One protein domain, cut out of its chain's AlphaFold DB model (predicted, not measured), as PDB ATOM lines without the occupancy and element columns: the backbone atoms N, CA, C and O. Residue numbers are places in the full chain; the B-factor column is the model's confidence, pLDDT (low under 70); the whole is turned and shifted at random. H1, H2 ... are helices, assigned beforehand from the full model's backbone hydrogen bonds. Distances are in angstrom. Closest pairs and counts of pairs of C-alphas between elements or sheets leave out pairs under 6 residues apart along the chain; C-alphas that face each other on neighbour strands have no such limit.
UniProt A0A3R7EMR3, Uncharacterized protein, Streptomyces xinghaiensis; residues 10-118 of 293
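Overview. This is residues 10 to 118 of the 293 residues of an uncharacterized protein of Streptomyces xinghaiensis (UniProt A0A3R7EMR3). One long helix, H5, joins two lobes: H1 to H4 form the first and pack on H5 through H4, while H6, H7 and H8 gather round the other part of H5 as a looser second lobe. The printed part has 109 residues, with eight named helices, H1 to H8 in chain order, and no named strand: its class is all helix. It is compact, with a radius of gyration of the C-alphas of 15.0 A, and spans 46 by 23 by 20 A, only just elongated.

Arrangement. H1, residues 10 to 20, and H2, residues 25 to 31, form a hairpin at a steep tilt of 43 degrees; their closest C-alphas, of Val 15 and Ala 28, are 5.3 A apart. H3, residues 36 to 43, touches H2 about perpendicular, at 81 degrees, closest at C-alphas 26 and 36, 5.1 A. H4, residues 47 to 53, forms a hairpin with H3, closest at C-alphas 43 and 50, 4.7 A, and touches H1, closest at C-alphas 19 and 52, 6.3 A. H5, residues 58 to 75, forms a hairpin with H4 at a shallow tilt of 26 degrees, closest at C-alphas 48 and 61, 4.6 A. H6, residues 80 to 87, touches residues 69 to 75 of H5, closest at C-alphas 72 and 83, 4.9 A. H7, residues 93 to 100, only just touches H6, with 3 pairs of C-alphas within 8 A, closest at C-alphas 84 and 93, 7.4 A. H8, residues 102 to 117, touches H7 only at the corner, closest at C-alphas 98 and 105, 4.3 A. In H1 to H8 every O i to N i+4 pair is within hydrogen-bond range.

Along the chain. H1 begins at C-alpha 10 (37.891, -28.794, 82.353), and H8 ends at C-alpha 117 (8.667, -21.213, 105.031). H5 is 26.2 A long and H8 22.6 A.

Size, cuts and confidence. The C-alphas farthest apart, of Gln 30 and Gly 117, are 47.0 A apart. The printed part has no cut, its seven links between helices are tight, and no printed residue is under 70 in pLDDT.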
ATOM      1  N   ASP A  10      37.132 -29.393  83.455       92.88
ATOM      2  CA  ASP A  10      37.891 -28.794  82.353       92.88
ATOM      3  C   ASP A  10      37.295 -29.171  80.993       92.88
ATOM      4  O   ASP A  10      37.061 -28.304  80.157       92.88
ATOM      5  N   GLN A  11      36.950 -30.451  80.792       95.88
ATOM      6  CA  GLN A  11      36.302 -30.910  79.559       95.88
ATOM      7  C   GLN A  11      34.943 -30.240  79.350       95.88
ATOM      8  O   GLN A  11      34.597 -29.870  78.232       95.88
ATOM      9  N   ARG A  12      34.162 -30.078  80.422       95.56
ATOM     10  CA  ARG A  12      32.880 -29.371  80.386       95.56
ATOM     11  C   ARG A  12      33.073 -27.911  79.980       95.56
ATOM     12  O   ARG A  12      32.341 -27.419  79.126       95.56
ATOM     13  N   THR A  13      34.054 -27.240  80.579       95.44
ATOM     14  CA  THR A  13      34.386 -25.840  80.275       95.44
ATOM     15  C   THR A  13      34.805 -25.680  78.817       95.44
ATOM     16  O   THR A  13      34.276 -24.807  78.131       95.44
ATOM     17  N   GLU A  14      35.670 -26.568  78.326       97.50
ATOM     18  CA  GLU A  14      36.131 -26.582  76.936       97.50
ATOM     19  C   GLU A  14      34.975 -26.792  75.952       97.50
ATOM     20  O   GLU A  14      34.822 -26.040  74.992       97.50
ATOM     21  N   VAL A  15      34.088 -27.757  76.214       97.94
ATOM     22  CA  VAL A  15      32.919 -27.987  75.352       97.94
ATOM     23  C   VAL A  15      32.008 -26.765  75.307       97.94
ATOM     24  O   VAL A  15      31.594 -26.357  74.223       97.94
ATOM     25  N   LEU A  16      31.690 -26.166  76.457       97.94
ATOM     26  CA  LEU A  16      30.849 -24.969  76.495       97.94
ATOM     27  C   LEU A  16      31.500 -23.809  75.738       97.94
ATOM     28  O   LEU A  16      30.804 -23.100  75.014       97.94
ATOM     29  N   TYR A  17      32.816 -23.630  75.869       97.88
ATOM     30  CA  TYR A  17      33.566 -22.635  75.108       97.88
ATOM     31  C   TYR A  17      33.431 -22.862  73.594       97.88
ATOM     32  O   TYR A  17      33.031 -21.947  72.871       97.88
ATOM     33  N   LEU A  18      33.667 -24.088  73.120       98.19
ATOM     34  CA  LEU A  18      33.587 -24.433  71.699       98.19
ATOM     35  C   LEU A  18      32.171 -24.260  71.135       98.19
ATOM     36  O   LEU A  18      32.005 -23.648  70.079       98.19
ATOM     37  N   LEU A  19      31.145 -24.736  71.846       97.94
ATOM     38  CA  LEU A  19      29.747 -24.587  71.421       97.94
ATOM     39  C   LEU A  19      29.342 -23.108  71.327       97.94
ATOM     40  O   LEU A  19      28.692 -22.698  70.369       97.94
ATOM     41  N   ARG A  20      29.778 -22.274  72.279       97.75
ATOM     42  CA  ARG A  20      29.522 -20.821  72.262       97.75
ATOM     43  C   ARG A  20      30.255 -20.098  71.136       97.75
ATOM     44  O   ARG A  20      29.766 -19.076  70.666       97.75
ATOM     45  N   ALA A  21      31.384 -20.636  70.687       97.50
ATOM     46  CA  ALA A  21      32.104 -20.161  69.510       97.50
ATOM     47  C   ALA A  21      31.466 -20.620  68.179       97.50
ATOM     48  O   ALA A  21      32.043 -20.391  67.118       97.50
ATOM     49  N   GLY A  22      30.298 -21.275  68.218       97.56
ATOM     50  CA  GLY A  22      29.578 -21.741  67.034       97.56
ATOM     51  C   GLY A  22      30.097 -23.060  66.462       97.56
ATOM     52  O   GLY A  22      29.723 -23.426  65.349       97.56
ATOM     53  N   ARG A  23      30.954 -23.785  67.195       98.25
ATOM     54  CA  ARG A  23      31.379 -25.127  66.785       98.25
ATOM     55  C   ARG A  23      30.226 -26.107  66.885       98.25
ATOM     56  O   ARG A  23      29.365 -26.015  67.758       98.25
ATOM     57  N   THR A  24      30.251 -27.093  66.003       98.12
ATOM     58  CA  THR A  24      29.287 -28.186  66.023       98.12
ATOM     59  C   THR A  24      29.501 -29.086  67.242       98.12
ATOM     60  O   THR A  24      30.608 -29.224  67.769       98.12
ATOM     61  N   THR A  25      28.446 -29.794  67.648       97.88
ATOM     62  CA  THR A  25      28.505 -30.826  68.697       97.88
ATOM     63  C   THR A  25      29.592 -31.872  68.439       97.88
ATOM     64  O   THR A  25      30.213 -32.370  69.378       97.88
ATOM     65  N   GLN A  26      29.827 -32.219  67.170       98.00
ATOM     66  CA  GLN A  26      30.828 -33.209  66.790       98.00
ATOM     67  C   GLN A  26      32.253 -32.688  66.989       98.00
ATOM     68  O   GLN A  26      33.055 -33.390  67.600       98.00
ATOM     69  N   GLU A  27      32.548 -31.461  66.550       98.06
ATOM     70  CA  GLU A  27      33.847 -30.816  66.787       98.06
ATOM     71  C   GLU A  27      34.119 -30.649  68.289       98.06
ATOM     72  O   GLU A  27      35.193 -31.012  68.768       98.06
ATOM     73  N   ALA A  28      33.129 -30.169  69.053       98.06
ATOM     74  CA  ALA A  28      33.266 -29.975  70.496       98.06
ATOM     75  C   ALA A  28      33.523 -31.297  71.238       98.06
ATOM     76  O   ALA A  28      34.373 -31.362  72.125       98.06
ATOM     77  N   ALA A  29      32.835 -32.378  70.855       97.50
ATOM     78  CA  ALA A  29      33.074 -33.698  71.431       97.50
ATOM     79  C   ALA A  29      34.459 -34.258  71.058       97.50
ATOM     80  O   ALA A  29      35.143 -34.818  71.916       97.50
ATOM     81  N   GLN A  30      34.893 -34.084  69.804       97.56
ATOM     82  CA  GLN A  30      36.209 -34.532  69.338       97.56
ATOM     83  C   GLN A  30      37.351 -33.841  70.089       97.56
ATOM     84  O   GLN A  30      38.299 -34.520  70.481       97.56
ATOM     85  N   ALA A  31      37.232 -32.538  70.355       97.94
ATOM     86  CA  ALA A  31      38.245 -31.760  71.071       97.94
ATOM     87  C   ALA A  31      38.579 -32.326  72.463       97.94
ATOM     88  O   ALA A  31      39.720 -32.255  72.910       97.94
ATOM     89  N   ILE A  32      37.606 -32.958  73.127       96.94
ATOM     90  CA  ILE A  32      37.783 -33.577  74.450       96.94
ATOM     91  C   ILE A  32      37.920 -35.109  74.401       96.94
ATOM     92  O   ILE A  32      37.813 -35.778  75.433       96.94
ATOM     93  N   GLY A  33      38.118 -35.688  73.211       96.31
ATOM     94  CA  GLY A  33      38.259 -37.135  73.024       96.31
ATOM     95  C   GLY A  33      36.989 -37.933  73.345       96.31
ATOM     96  O   GLY A  33      37.070 -39.067  73.826       96.31
ATOM     97  N   LYS A  34      35.804 -37.350  73.126       96.56
ATOM     98  CA  LYS A  34      34.495 -37.992  73.327       96.56
ATOM     99  C   LYS A  34      33.728 -38.092  72.008       96.56
ATOM    100  O   LYS A  34      34.045 -37.449  71.013       96.56
ATOM    101  N   THR A  35      32.680 -38.909  71.999       96.62
ATOM    102  CA  THR A  35      31.729 -38.959  70.881       96.62
ATOM    103  C   THR A  35      30.596 -37.960  71.104       96.62
ATOM    104  O   THR A  35      30.211 -37.708  72.248       96.62
ATOM    105  N   ALA A  36      30.001 -37.447  70.022       97.06
ATOM    106  CA  ALA A  36      28.814 -36.589  70.104       97.06
ATOM    107  C   ALA A  36      27.678 -37.259  70.903       97.06
ATOM    108  O   ALA A  36      27.074 -36.635  71.766       97.06
ATOM    109  N   GLN A  37      27.463 -38.567  70.709       96.19
ATOM    110  CA  GLN A  37      26.474 -39.341  71.468       96.19
ATOM    111  C   GLN A  37      26.762 -39.355  72.979       96.19
ATOM    112  O   GLN A  37      25.843 -39.192  73.782       96.19
ATOM    113  N   SER A  38      28.025 -39.539  73.384       95.12
ATOM    114  CA  SER A  38      28.421 -39.470  74.798       95.12
ATOM    115  C   SER A  38      28.193 -38.076  75.380       95.12
ATOM    116  O   SER A  38      27.863 -37.957  76.563       95.12
ATOM    117  N   LEU A  39      28.379 -37.034  74.567       96.25
ATOM    118  CA  LEU A  39      28.168 -35.657  74.984       96.25
ATOM    119  C   LEU A  39      26.674 -35.369  75.191       96.25
ATOM    120  O   LEU A  39      26.297 -34.892  76.259       96.25
ATOM    121  N   THR A  40      25.817 -35.770  74.247       96.31
ATOM    122  CA  THR A  40      24.352 -35.683  74.383       96.31
ATOM    123  C   THR A  40      23.848 -36.457  75.601       96.31
ATOM    124  O   THR A  40      23.025 -35.951  76.356       96.31
ATOM    125  N   ALA A  41      24.368 -37.665  75.842       94.38
ATOM    126  CA  ALA A  41      23.999 -38.448  77.018       94.38
ATOM    127  C   ALA A  41      24.383 -37.748  78.333       94.38
ATOM    128  O   ALA A  41      23.633 -37.828  79.302       94.38
ATOM    129  N   THR A  42      25.519 -37.044  78.362       94.44
ATOM    130  CA  THR A  42      25.924 -36.243  79.528       94.44
ATOM    131  C   THR A  42      25.010 -35.031  79.714       94.44
ATOM    132  O   THR A  42      24.593 -34.753  80.834       94.44
ATOM    133  N   ALA A  43      24.634 -34.360  78.622       95.62
ATOM    134  CA  ALA A  43      23.754 -33.194  78.650       95.62
ATOM    135  C   ALA A  43      22.363 -33.479  79.246       95.62
ATOM    136  O   ALA A  43      21.718 -32.572  79.755       95.62
ATOM    137  N   ASN A  44      21.908 -34.736  79.269       92.94
ATOM    138  CA  ASN A  44      20.661 -35.117  79.948       92.94
ATOM    139  C   ASN A  44      20.675 -34.865  81.468       92.94
ATOM    140  O   ASN A  44      19.622 -34.919  82.103       92.94
ATOM    141  N   HIS A  45      21.848 -34.624  82.052       91.62
ATOM    142  CA  HIS A  45      22.035 -34.345  83.476       91.62
ATOM    143  C   HIS A  45      22.682 -32.975  83.737       91.62
ATOM    144  O   HIS A  45      23.077 -32.705  84.866       91.62
ATOM    145  N   ASP A  46      22.820 -32.139  82.706       95.19
ATOM    146  CA  ASP A  46      23.481 -30.834  82.768       95.19
ATOM    147  C   ASP A  46      22.719 -29.853  81.872       95.19
ATOM    148  O   ASP A  46      22.884 -29.851  80.646       95.19
ATOM    149  N   ALA A  47      21.839 -29.049  82.471       96.94
ATOM    150  CA  ALA A  47      20.917 -28.217  81.712       96.94
ATOM    151  C   ALA A  47      21.631 -27.090  80.949       96.94
ATOM    152  O   ALA A  47      21.173 -26.699  79.876       96.94
ATOM    153  N   GLU A  48      22.778 -26.600  81.442       97.50
ATOM    154  CA  GLU A  48      23.606 -25.624  80.718       97.50
ATOM    155  C   GLU A  48      24.162 -26.235  79.432       97.50
ATOM    156  O   GLU A  48      24.058 -25.642  78.357       97.50
ATOM    157  N   LEU A  49      24.729 -27.440  79.539       97.62
ATOM    158  CA  LEU A  49      25.269 -28.154  78.390       97.62
ATOM    159  C   LEU A  49      24.159 -28.522  77.400       97.62
ATOM    160  O   LEU A  49      24.351 -28.377  76.194       97.62
ATOM    161  N   ARG A  50      22.986 -28.947  77.887       98.00
ATOM    162  CA  ARG A  50      21.819 -29.210  77.031       98.00
ATOM    163  C   ARG A  50      21.408 -27.962  76.256       98.00
ATOM    164  O   ARG A  50      21.281 -28.038  75.037       98.00
ATOM    165  N   ALA A  51      21.278 -26.827  76.941       97.94
ATOM    166  CA  ALA A  51      20.946 -25.547  76.325       97.94
ATOM    167  C   ALA A  51      21.989 -25.112  75.281       97.94
ATOM    168  O   ALA A  51      21.623 -24.590  74.230       97.94
ATOM    169  N   ALA A  52      23.280 -25.348  75.542       98.19
ATOM    170  CA  ALA A  52      24.349 -25.049  74.591       98.19
ATOM    171  C   ALA A  52      24.278 -25.929  73.334       98.19
ATOM    172  O   ALA A  52      24.432 -25.422  72.227       98.19
ATOM    173  N   LEU A  53      23.997 -27.228  73.488       97.44
ATOM    174  CA  LEU A  53      23.811 -28.151  72.360       97.44
ATOM    175  C   LEU A  53      22.595 -27.801  71.496       97.44
ATOM    176  O   LEU A  53      22.622 -28.027  70.291       97.44
ATOM    177  N   ASP A  54      21.550 -27.246  72.107       97.56
ATOM    178  CA  ASP A  54      20.350 -26.779  71.407       97.56
ATOM    179  C   ASP A  54      20.543 -25.384  70.766       97.56
ATOM    180  O   ASP A  54      19.607 -24.834  70.187       97.56
ATOM    181  N   GLY A  55      21.746 -24.798  70.852       97.38
ATOM    182  CA  GLY A  55      22.073 -23.509  70.236       97.38
ATOM    183  C   GLY A  55      21.427 -22.303  70.924       97.38
ATOM    184  O   GLY A  55      21.287 -21.245  70.311       97.38
ATOM    185  N   LEU A  56      21.013 -22.440  72.189       98.25
ATOM    186  CA  LEU A  56      20.374 -21.346  72.918       98.25
ATOM    187  C   LEU A  56      21.379 -20.230  73.257       98.25
ATOM    188  O   LEU A  56      22.559 -20.513  73.486       98.25
ATOM    189  N   PRO A  57      20.931 -18.962  73.370       97.94
ATOM    190  CA  PRO A  57      21.795 -17.852  73.771       97.94
ATOM    191  C   PRO A  57      22.485 -18.097  75.120       97.94
ATOM    192  O   PRO A  57      21.906 -18.706  76.019       97.94
ATOM    193  N   VAL A  58      23.693 -17.549  75.309       97.00
ATOM    194  CA  VAL A  58      24.496 -17.732  76.541       97.00
ATOM    195  C   VAL A  58      23.706 -17.385  77.808       97.00
ATOM    196  O   VAL A  58      23.801 -18.100  78.801       97.00
ATOM    197  N   ALA A  59      22.870 -16.344  77.766       96.00
ATOM    198  CA  ALA A  59      22.012 -15.971  78.890       96.00
ATOM    199  C   ALA A  59      21.051 -17.102  79.313       96.00
ATOM    200  O   ALA A  59      20.890 -17.357  80.505       96.00
ATOM    201  N   ALA A  60      20.466 -17.827  78.352       97.50
ATOM    202  CA  ALA A  60      19.585 -18.963  78.623       97.50
ATOM    203  C   ALA A  60      20.359 -20.174  79.167       97.50
ATOM    204  O   ALA A  60      19.880 -20.852  80.073       97.50
ATOM    205  N   GLN A  61      21.580 -20.409  78.675       97.69
ATOM    206  CA  GLN A  61      22.463 -21.461  79.197       97.69
ATOM    207  C   GLN A  61      22.803 -21.214  80.676       97.69
ATOM    208  O   GLN A  61      22.652 -22.103  81.513       97.69
ATOM    209  N   VAL A  62      23.199 -19.981  81.016       96.31
ATOM    210  CA  VAL A  62      23.506 -19.576  82.400       96.31
ATOM    211  C   VAL A  62      22.269 -19.685  83.296       96.31
ATOM    212  O   VAL A  62      22.375 -20.133  84.438       96.31
ATOM    213  N   ALA A  63      21.088 -19.313  82.794       96.31
ATOM    214  CA  ALA A  63      19.838 -19.484  83.529       96.31
ATOM    215  C   ALA A  63      19.541 -20.966  83.817       96.31
ATOM    216  O   ALA A  63      19.229 -21.305  84.955       96.31
ATOM    217  N   ALA A  64      19.715 -21.854  82.833       96.81
ATOM    218  CA  ALA A  64      19.541 -23.296  83.009       96.81
ATOM    219  C   ALA A  64      20.491 -23.863  84.081       96.81
ATOM    220  O   ALA A  64      20.048 -24.572  84.984       96.81
ATOM    221  N   HIS A  65      21.764 -23.454  84.060       96.25
ATOM    222  CA  HIS A  65      22.752 -23.819  85.081       96.25
ATOM    223  C   HIS A  65      22.301 -23.422  86.498       96.25
ATOM    224  O   HIS A  65      22.388 -24.194  87.456       96.25
ATOM    225  N   ARG A  66      21.782 -22.199  86.639       97.62
ATOM    226  CA  ARG A  66      21.276 -21.682  87.914       97.62
ATOM    227  C   ARG A  66      20.004 -22.406  88.360       97.62
ATOM    228  O   ARG A  66      19.830 -22.611  89.558       97.62
ATOM    229  N   CYS A  67      19.145 -22.832  87.436       97.44
ATOM    230  CA  CYS A  67      17.964 -23.642  87.746       97.44
ATOM    231  C   CYS A  67      18.330 -25.030  88.294       97.44
ATOM    232  O   CYS A  67      17.704 -25.476  89.261       97.44
ATOM    233  N   ASP A  68      19.362 -25.685  87.751       96.44
ATOM    234  CA  ASP A  68      19.878 -26.946  88.305       96.44
ATOM    235  C   ASP A  68      20.348 -26.748  89.751       96.44
ATOM    236  O   ASP A  68      19.985 -27.524  90.643       96.44
ATOM    237  N   PHE A  69      21.066 -25.649  90.015       97.44
ATOM    238  CA  PHE A  69      21.470 -25.272  91.369       97.44
ATOM    239  C   PHE A  69      20.282 -25.059  92.307       97.44
ATOM    240  O   PHE A  69      20.261 -25.643  93.386       97.44
ATOM    241  N   LEU A  70      19.275 -24.272  91.916       97.50
ATOM    242  CA  LEU A  70      18.088 -24.042  92.750       97.50
ATOM    243  C   LEU A  70      17.317 -25.348  93.011       97.50
ATOM    244  O   LEU A  70      16.833 -25.585  94.119       97.50
ATOM    245  N   THR A  71      17.278 -26.254  92.035       96.06
ATOM    246  CA  THR A  71      16.672 -27.584  92.192       96.06
ATOM    247  C   THR A  71      17.446 -28.446  93.192       96.06
ATOM    248  O   THR A  71      16.848 -29.110  94.045       96.06
ATOM    249  N   ALA A  72      18.780 -28.444  93.132       94.69
ATOM    250  CA  ALA A  72      19.620 -29.096  94.137       94.69
ATOM    251  C   ALA A  72      19.464 -28.433  95.516       94.69
ATOM    252  O   ALA A  72      19.344 -29.125  96.526       94.69
ATOM    253  N   LEU A  73      19.372 -27.104  95.571       95.88
ATOM    254  CA  LEU A  73      19.174 -26.341  96.800       95.88
ATOM    255  C   LEU A  73      17.870 -26.735  97.504       95.88
ATOM    256  O   LEU A  73      17.881 -26.965  98.712       95.88
ATOM    257  N   ALA A  74      16.775 -26.907  96.758       94.06
ATOM    258  CA  ALA A  74      15.510 -27.402  97.303       94.06
ATOM    259  C   ALA A  74      15.621 -28.827  97.858       94.06
ATOM    260  O   ALA A  74      15.172 -29.092  98.974       94.06
ATOM    261  N   ARG A  75      16.260 -29.743  97.119       91.50
ATOM    262  CA  ARG A  75      16.457 -31.134  97.569       91.50
ATOM    263  C   ARG A  75      17.314 -31.234  98.831       91.50
ATOM    264  O   ARG A  75      17.106 -32.142  99.631       91.50
ATOM    265  N   ASN A  76      18.214 -30.276  99.033       91.31
ATOM    266  CA  ASN A  76      19.085 -30.176 100.202       91.31
ATOM    267  C   ASN A  76      18.565 -29.193 101.269       91.31
ATOM    268  O   ASN A  76      19.332 -28.761 102.132       91.31
ATOM    269  N   GLY A  77      17.282 -28.811 101.219       89.62
ATOM    270  CA  GLY A  77      16.643 -27.991 102.254       89.62
ATOM    271  C   GLY A  77      17.293 -26.618 102.463       89.62
ATOM    272  O   GLY A  77      17.377 -26.149 103.593       89.62
ATOM    273  N   GLY A  78      17.808 -25.998 101.399       94.12
ATOM    274  CA  GLY A  78      18.464 -24.689 101.460       94.12
ATOM    275  C   GLY A  78      19.955 -24.728 101.816       94.12
ATOM    276  O   GLY A  78      20.592 -23.676 101.894       94.12
ATOM    277  N   ASN A  79      20.557 -25.908 102.007       94.00
ATOM    278  CA  ASN A  79      21.996 -26.013 102.247       94.00
ATOM    279  C   ASN A  79      22.795 -25.818 100.947       94.00
ATOM    280  O   ASN A  79      22.951 -26.745 100.148       94.00
ATOM    281  N   ARG A  80      23.353 -24.612 100.771       96.88
ATOM    282  CA  ARG A  80      24.168 -24.240  99.602       96.88
ATOM    283  C   ARG A  80      25.357 -25.168  99.375       96.88
ATOM    284  O   ARG A  80      25.541 -25.642  98.263       96.88
ATOM    285  N   ALA A  81      26.140 -25.460 100.412       95.38
ATOM    286  CA  ALA A  81      27.351 -26.271 100.269       95.38
ATOM    287  C   ALA A  81      27.029 -27.711  99.836       95.38
ATOM    288  O   ALA A  81      27.759 -28.294  99.038       95.38
ATOM    289  N   ALA A  82      25.920 -28.272 100.331       92.25
ATOM    290  CA  ALA A  82      25.446 -29.586  99.906       92.25
ATOM    291  C   ALA A  82      24.972 -29.577  98.444       92.25
ATOM    292  O   ALA A  82      25.325 -30.482  97.692       92.25
ATOM    293  N   ALA A  83      24.243 -28.538  98.024       95.88
ATOM    294  CA  ALA A  83      23.807 -28.375  96.639       95.88
ATOM    295  C   ALA A  83      24.989 -28.196  95.665       95.88
ATOM    296  O   ALA A  83      25.013 -28.828  94.611       95.88
ATOM    297  N   GLU A  84      25.996 -27.392  96.033       95.50
ATOM    298  CA  GLU A  84      27.236 -27.238  95.258       95.50
ATOM    299  C   GLU A  84      27.975 -28.574  95.134       95.50
ATOM    300  O   GLU A  84      28.348 -28.969  94.034       95.50
ATOM    301  N   HIS A  85      28.134 -29.305  96.242       91.56
ATOM    302  CA  HIS A  85      28.773 -30.619  96.230       91.56
ATOM    303  C   HIS A  85      28.008 -31.628  95.361       91.56
ATOM    304  O   HIS A  85      28.627 -32.395  94.627       91.56
ATOM    305  N   GLU A  86      26.674 -31.640  95.428       91.25
ATOM    306  CA  GLU A  86      25.842 -32.543  94.633       91.25
ATOM    307  C   GLU A  86      26.043 -32.346  93.125       91.25
ATOM    308  O   GLU A  86      26.139 -33.323  92.383       91.25
ATOM    309  N   LEU A  87      26.146 -31.092  92.683       92.38
ATOM    310  CA  LEU A  87      26.365 -30.744  91.279       92.38
ATOM    311  C   LEU A  87      27.847 -30.750  90.876       92.38
ATOM    312  O   LEU A  87      28.174 -30.525  89.713       92.38
ATOM    313  N   GLY A  88      28.757 -31.015  91.820       90.19
ATOM    314  CA  GLY A  88      30.199 -30.992  91.582       90.19
ATOM    315  C   GLY A  88      30.768 -29.587  91.354       90.19
ATOM    316  O   GLY A  88      31.802 -29.447  90.704       90.19
ATOM    317  N   PHE A  89      30.111 -28.544  91.865       91.62
ATOM    318  CA  PHE A  89      30.609 -27.172  91.795       91.62
ATOM    319  C   PHE A  89      31.692 -26.909  92.837       91.62
ATOM    320  O   PHE A  89      31.719 -27.497  93.920       91.62
ATOM    321  N   ALA A  90      32.576 -25.959  92.525       92.69
ATOM    322  CA  ALA A  90      33.508 -25.432  93.507       92.69
ATOM    323  C   ALA A  90      32.737 -24.728  94.637       92.69
ATOM    324  O   ALA A  90      31.716 -24.073  94.402       92.69
ATOM    325  N   LYS A  91      33.242 -24.830  95.867       96.06
ATOM    326  CA  LYS A  91      32.632 -24.182  97.033       96.06
ATOM    327  C   LYS A  91      32.553 -22.663  96.829       96.06
ATOM    328  O   LYS A  91      33.568 -22.035  96.542       96.06
ATOM    329  N   GLY A  92      31.376 -22.072  97.031       96.38
ATOM    330  CA  GLY A  92      31.140 -20.632  96.869       96.38
ATOM    331  C   GLY A  92      30.858 -20.185  95.429       96.38
ATOM    332  O   GLY A  92      30.829 -18.980  95.155       96.38
ATOM    333  N   THR A  93      30.625 -21.124  94.509       95.75
ATOM    334  CA  THR A  93      30.220 -20.821  93.127       95.75
ATOM    335  C   THR A  93      28.934 -19.996  93.105       95.75
ATOM    336  O   THR A  93      28.886 -18.957  92.446       95.75
ATOM    337  N   SER A  94      27.920 -20.387  93.885       96.75
ATOM    338  CA  SER A  94      26.648 -19.653  93.931       96.75
ATOM    339  C   SER A  94      26.816 -18.240  94.509       96.75
ATOM    340  O   SER A  94      26.309 -17.272  93.941       96.75
ATOM    341  N   ALA A  95      27.624 -18.083  95.563       97.12
ATOM    342  CA  ALA A  95      27.935 -16.767  96.125       97.12
ATOM    343  C   ALA A  95      28.629 -15.853  95.097       97.12
ATOM    344  O   ALA A  95      28.319 -14.666  95.003       97.12
ATOM    345  N   THR A  96      29.521 -16.418  94.278       97.44
ATOM    346  CA  THR A  96      30.183 -15.689  93.186       97.44
ATOM    347  C   THR A  96      29.183 -15.249  92.116       97.44
ATOM    348  O   THR A  96      29.282 -14.131  91.609       97.44
ATOM    349  N   TRP A  97      28.198 -16.088  91.775       97.06
ATOM    350  CA  TRP A  97      27.115 -15.698  90.869       97.06
ATOM    351  C   TRP A  97      26.261 -14.575  91.451       97.06
ATOM    352  O   TRP A  97      26.000 -13.607  90.744       97.06
ATOM    353  N   ALA A  98      25.875 -14.669  92.724       97.38
ATOM    354  CA  ALA A  98      25.061 -13.659  93.398       97.38
ATOM    355  C   ALA A  98      25.779 -12.300  93.483       97.38
ATOM    356  O   ALA A  98      25.158 -11.259  93.298       97.38
ATOM    357  N   ALA A  99      27.099 -12.304  93.690       97.75
ATOM    358  CA  ALA A  99      27.906 -11.085  93.704       97.75
ATOM    359  C   ALA A  99      27.997 -10.399  92.328       97.75
ATOM    360  O   ALA A  99      28.109  -9.178  92.255       97.75
ATOM    361  N   ARG A 100      27.971 -11.175  91.236       97.25
ATOM    362  CA  ARG A 100      28.075 -10.659  89.860       97.25
ATOM    363  C   ARG A 100      26.727 -10.287  89.247       97.25
ATOM    364  O   ARG A 100      26.690  -9.487  88.320       97.25
ATOM    365  N   ASP A 101      25.647 -10.893  89.726       97.44
ATOM    366  CA  ASP A 101      24.314 -10.764  89.152       97.44
ATOM    367  C   ASP A 101      23.265 -10.521  90.254       97.44
ATOM    368  O   ASP A 101      22.787 -11.473  90.888       97.44
ATOM    369  N   PRO A 102      22.872  -9.250  90.469       97.25
ATOM    370  CA  PRO A 102      21.869  -8.887  91.466       97.25
ATOM    371  C   PRO A 102      20.498  -9.536  91.238       97.25
ATOM    372  O   PRO A 102      19.773  -9.775  92.205       97.25
ATOM    373  N   GLN A 103      20.128  -9.846  89.989       96.69
ATOM    374  CA  GLN A 103      18.853 -10.504  89.695       96.69
ATOM    375  C   GLN A 103      18.874 -11.950  90.193       96.69
ATOM    376  O   GLN A 103      17.933 -12.389  90.853       96.69
ATOM    377  N   TYR A 104      19.973 -12.674  89.956       97.25
ATOM    378  CA  TYR A 104      20.143 -14.016  90.515       97.25
ATOM    379  C   TYR A 104      20.176 -13.999  92.047       97.25
ATOM    380  O   TYR A 104      19.524 -14.834  92.669       97.25
ATOM    381  N   ALA A 105      20.865 -13.031  92.660       97.81
ATOM    382  CA  ALA A 105      20.888 -12.886  94.114       97.81
ATOM    383  C   ALA A 105      19.475 -12.711  94.703       97.81
ATOM    384  O   ALA A 105      19.139 -13.333  95.712       97.81
ATOM    385  N   ALA A 106      18.631 -11.899  94.056       97.38
ATOM    386  CA  ALA A 106      17.242 -11.701  94.463       97.38
ATOM    387  C   ALA A 106      16.409 -12.987  94.329       97.38
ATOM    388  O   ALA A 106      15.672 -13.333  95.253       97.38
ATOM    389  N   VAL A 107      16.563 -13.725  93.221       97.56
ATOM    390  CA  VAL A 107      15.882 -15.014  93.005       97.56
ATOM    391  C   VAL A 107      16.317 -16.049  94.041       97.56
ATOM    392  O   VAL A 107      15.465 -16.691  94.649       97.56
ATOM    393  N   GLU A 108      17.621 -16.202  94.280       97.69
ATOM    394  CA  GLU A 108      18.137 -17.160  95.262       97.69
ATOM    395  C   GLU A 108      17.646 -16.822  96.677       97.69
ATOM    396  O   GLU A 108      17.202 -17.710  97.406       97.69
ATOM    397  N   LYS A 109      17.657 -15.535  97.053       97.56
ATOM    398  CA  LYS A 109      17.125 -15.069  98.339       97.56
ATOM    399  C   LYS A 109      15.640 -15.402  98.486       97.56
ATOM    400  O   LYS A 109      15.273 -16.031  99.475       97.56
ATOM    401  N   ALA A 110      14.810 -15.041  97.506       97.12
ATOM    402  CA  ALA A 110      13.378 -15.339  97.531       97.12
ATOM    403  C   ALA A 110      13.112 -16.853  97.589       97.12
ATOM    404  O   ALA A 110      12.216 -17.307  98.296       97.12
ATOM    405  N   PHE A 111      13.923 -17.650  96.891       96.50
ATOM    406  CA  PHE A 111      13.827 -19.106  96.912       96.50
ATOM    407  C   PHE A 111      14.195 -19.698  98.277       96.50
ATOM    408  O   PHE A 111      13.532 -20.618  98.749       96.50
ATOM    409  N   LEU A 112      15.221 -19.163  98.943       95.12
ATOM    410  CA  LEU A 112      15.599 -19.568 100.297       95.12
ATOM    411  C   LEU A 112      14.573 -19.142 101.348       95.12
ATOM    412  O   LEU A 112      14.296 -19.915 102.258       95.12
ATOM    413  N   GLU A 113      13.986 -17.952 101.221       94.69
ATOM    414  CA  GLU A 113      12.869 -17.511 102.065       94.69
ATOM    415  C   GLU A 113      11.654 -18.424 101.871       94.69
ATOM    416  O   GLU A 113      11.058 -18.885 102.849       94.69
ATOM    417  N   TRP A 114      11.346 -18.771 100.617       94.25
ATOM    418  CA  TRP A 114      10.326 -19.761 100.299       94.25
ATOM    419  C   TRP A 114      10.651 -21.119 100.922       94.25
ATOM    420  O   TRP A 114       9.784 -21.667 101.583       94.25
ATOM    421  N   LEU A 115      11.884 -21.631 100.815       91.56
ATOM    422  CA  LEU A 115      12.308 -22.890 101.452       91.56
ATOM    423  C   LEU A 115      12.281 -22.838 102.985       91.56
ATOM    424  O   LEU A 115      11.987 -23.842 103.626       91.56
ATOM    425  N   ALA A 116      12.575 -21.690 103.595       88.19
ATOM    426  CA  ALA A 116      12.506 -21.526 105.043       88.19
ATOM    427  C   ALA A 116      11.054 -21.593 105.548       88.19
ATOM    428  O   ALA A 116      10.794 -22.168 106.607       88.19
ATOM    429  N   GLY A 117      10.103 -21.051 104.778       86.56
ATOM    430  CA  GLY A 117       8.667 -21.213 105.031       86.56
ATOM    431  C   GLY A 117       8.128 -22.583 104.602       86.56
ATOM    432  O   GLY A 117       7.231 -23.141 105.235       86.56
ATOM    433  N   PHE A 118       8.699 -23.154 103.545       80.50
ATOM    434  CA  PHE A 118       8.365 -24.453 102.984       80.50
ATOM    435  C   PHE A 118       9.141 -25.517 103.733       80.50
ATOM    436  O   PHE A 118      10.177 -25.977 103.289       80.50
TER     437      PHE A 118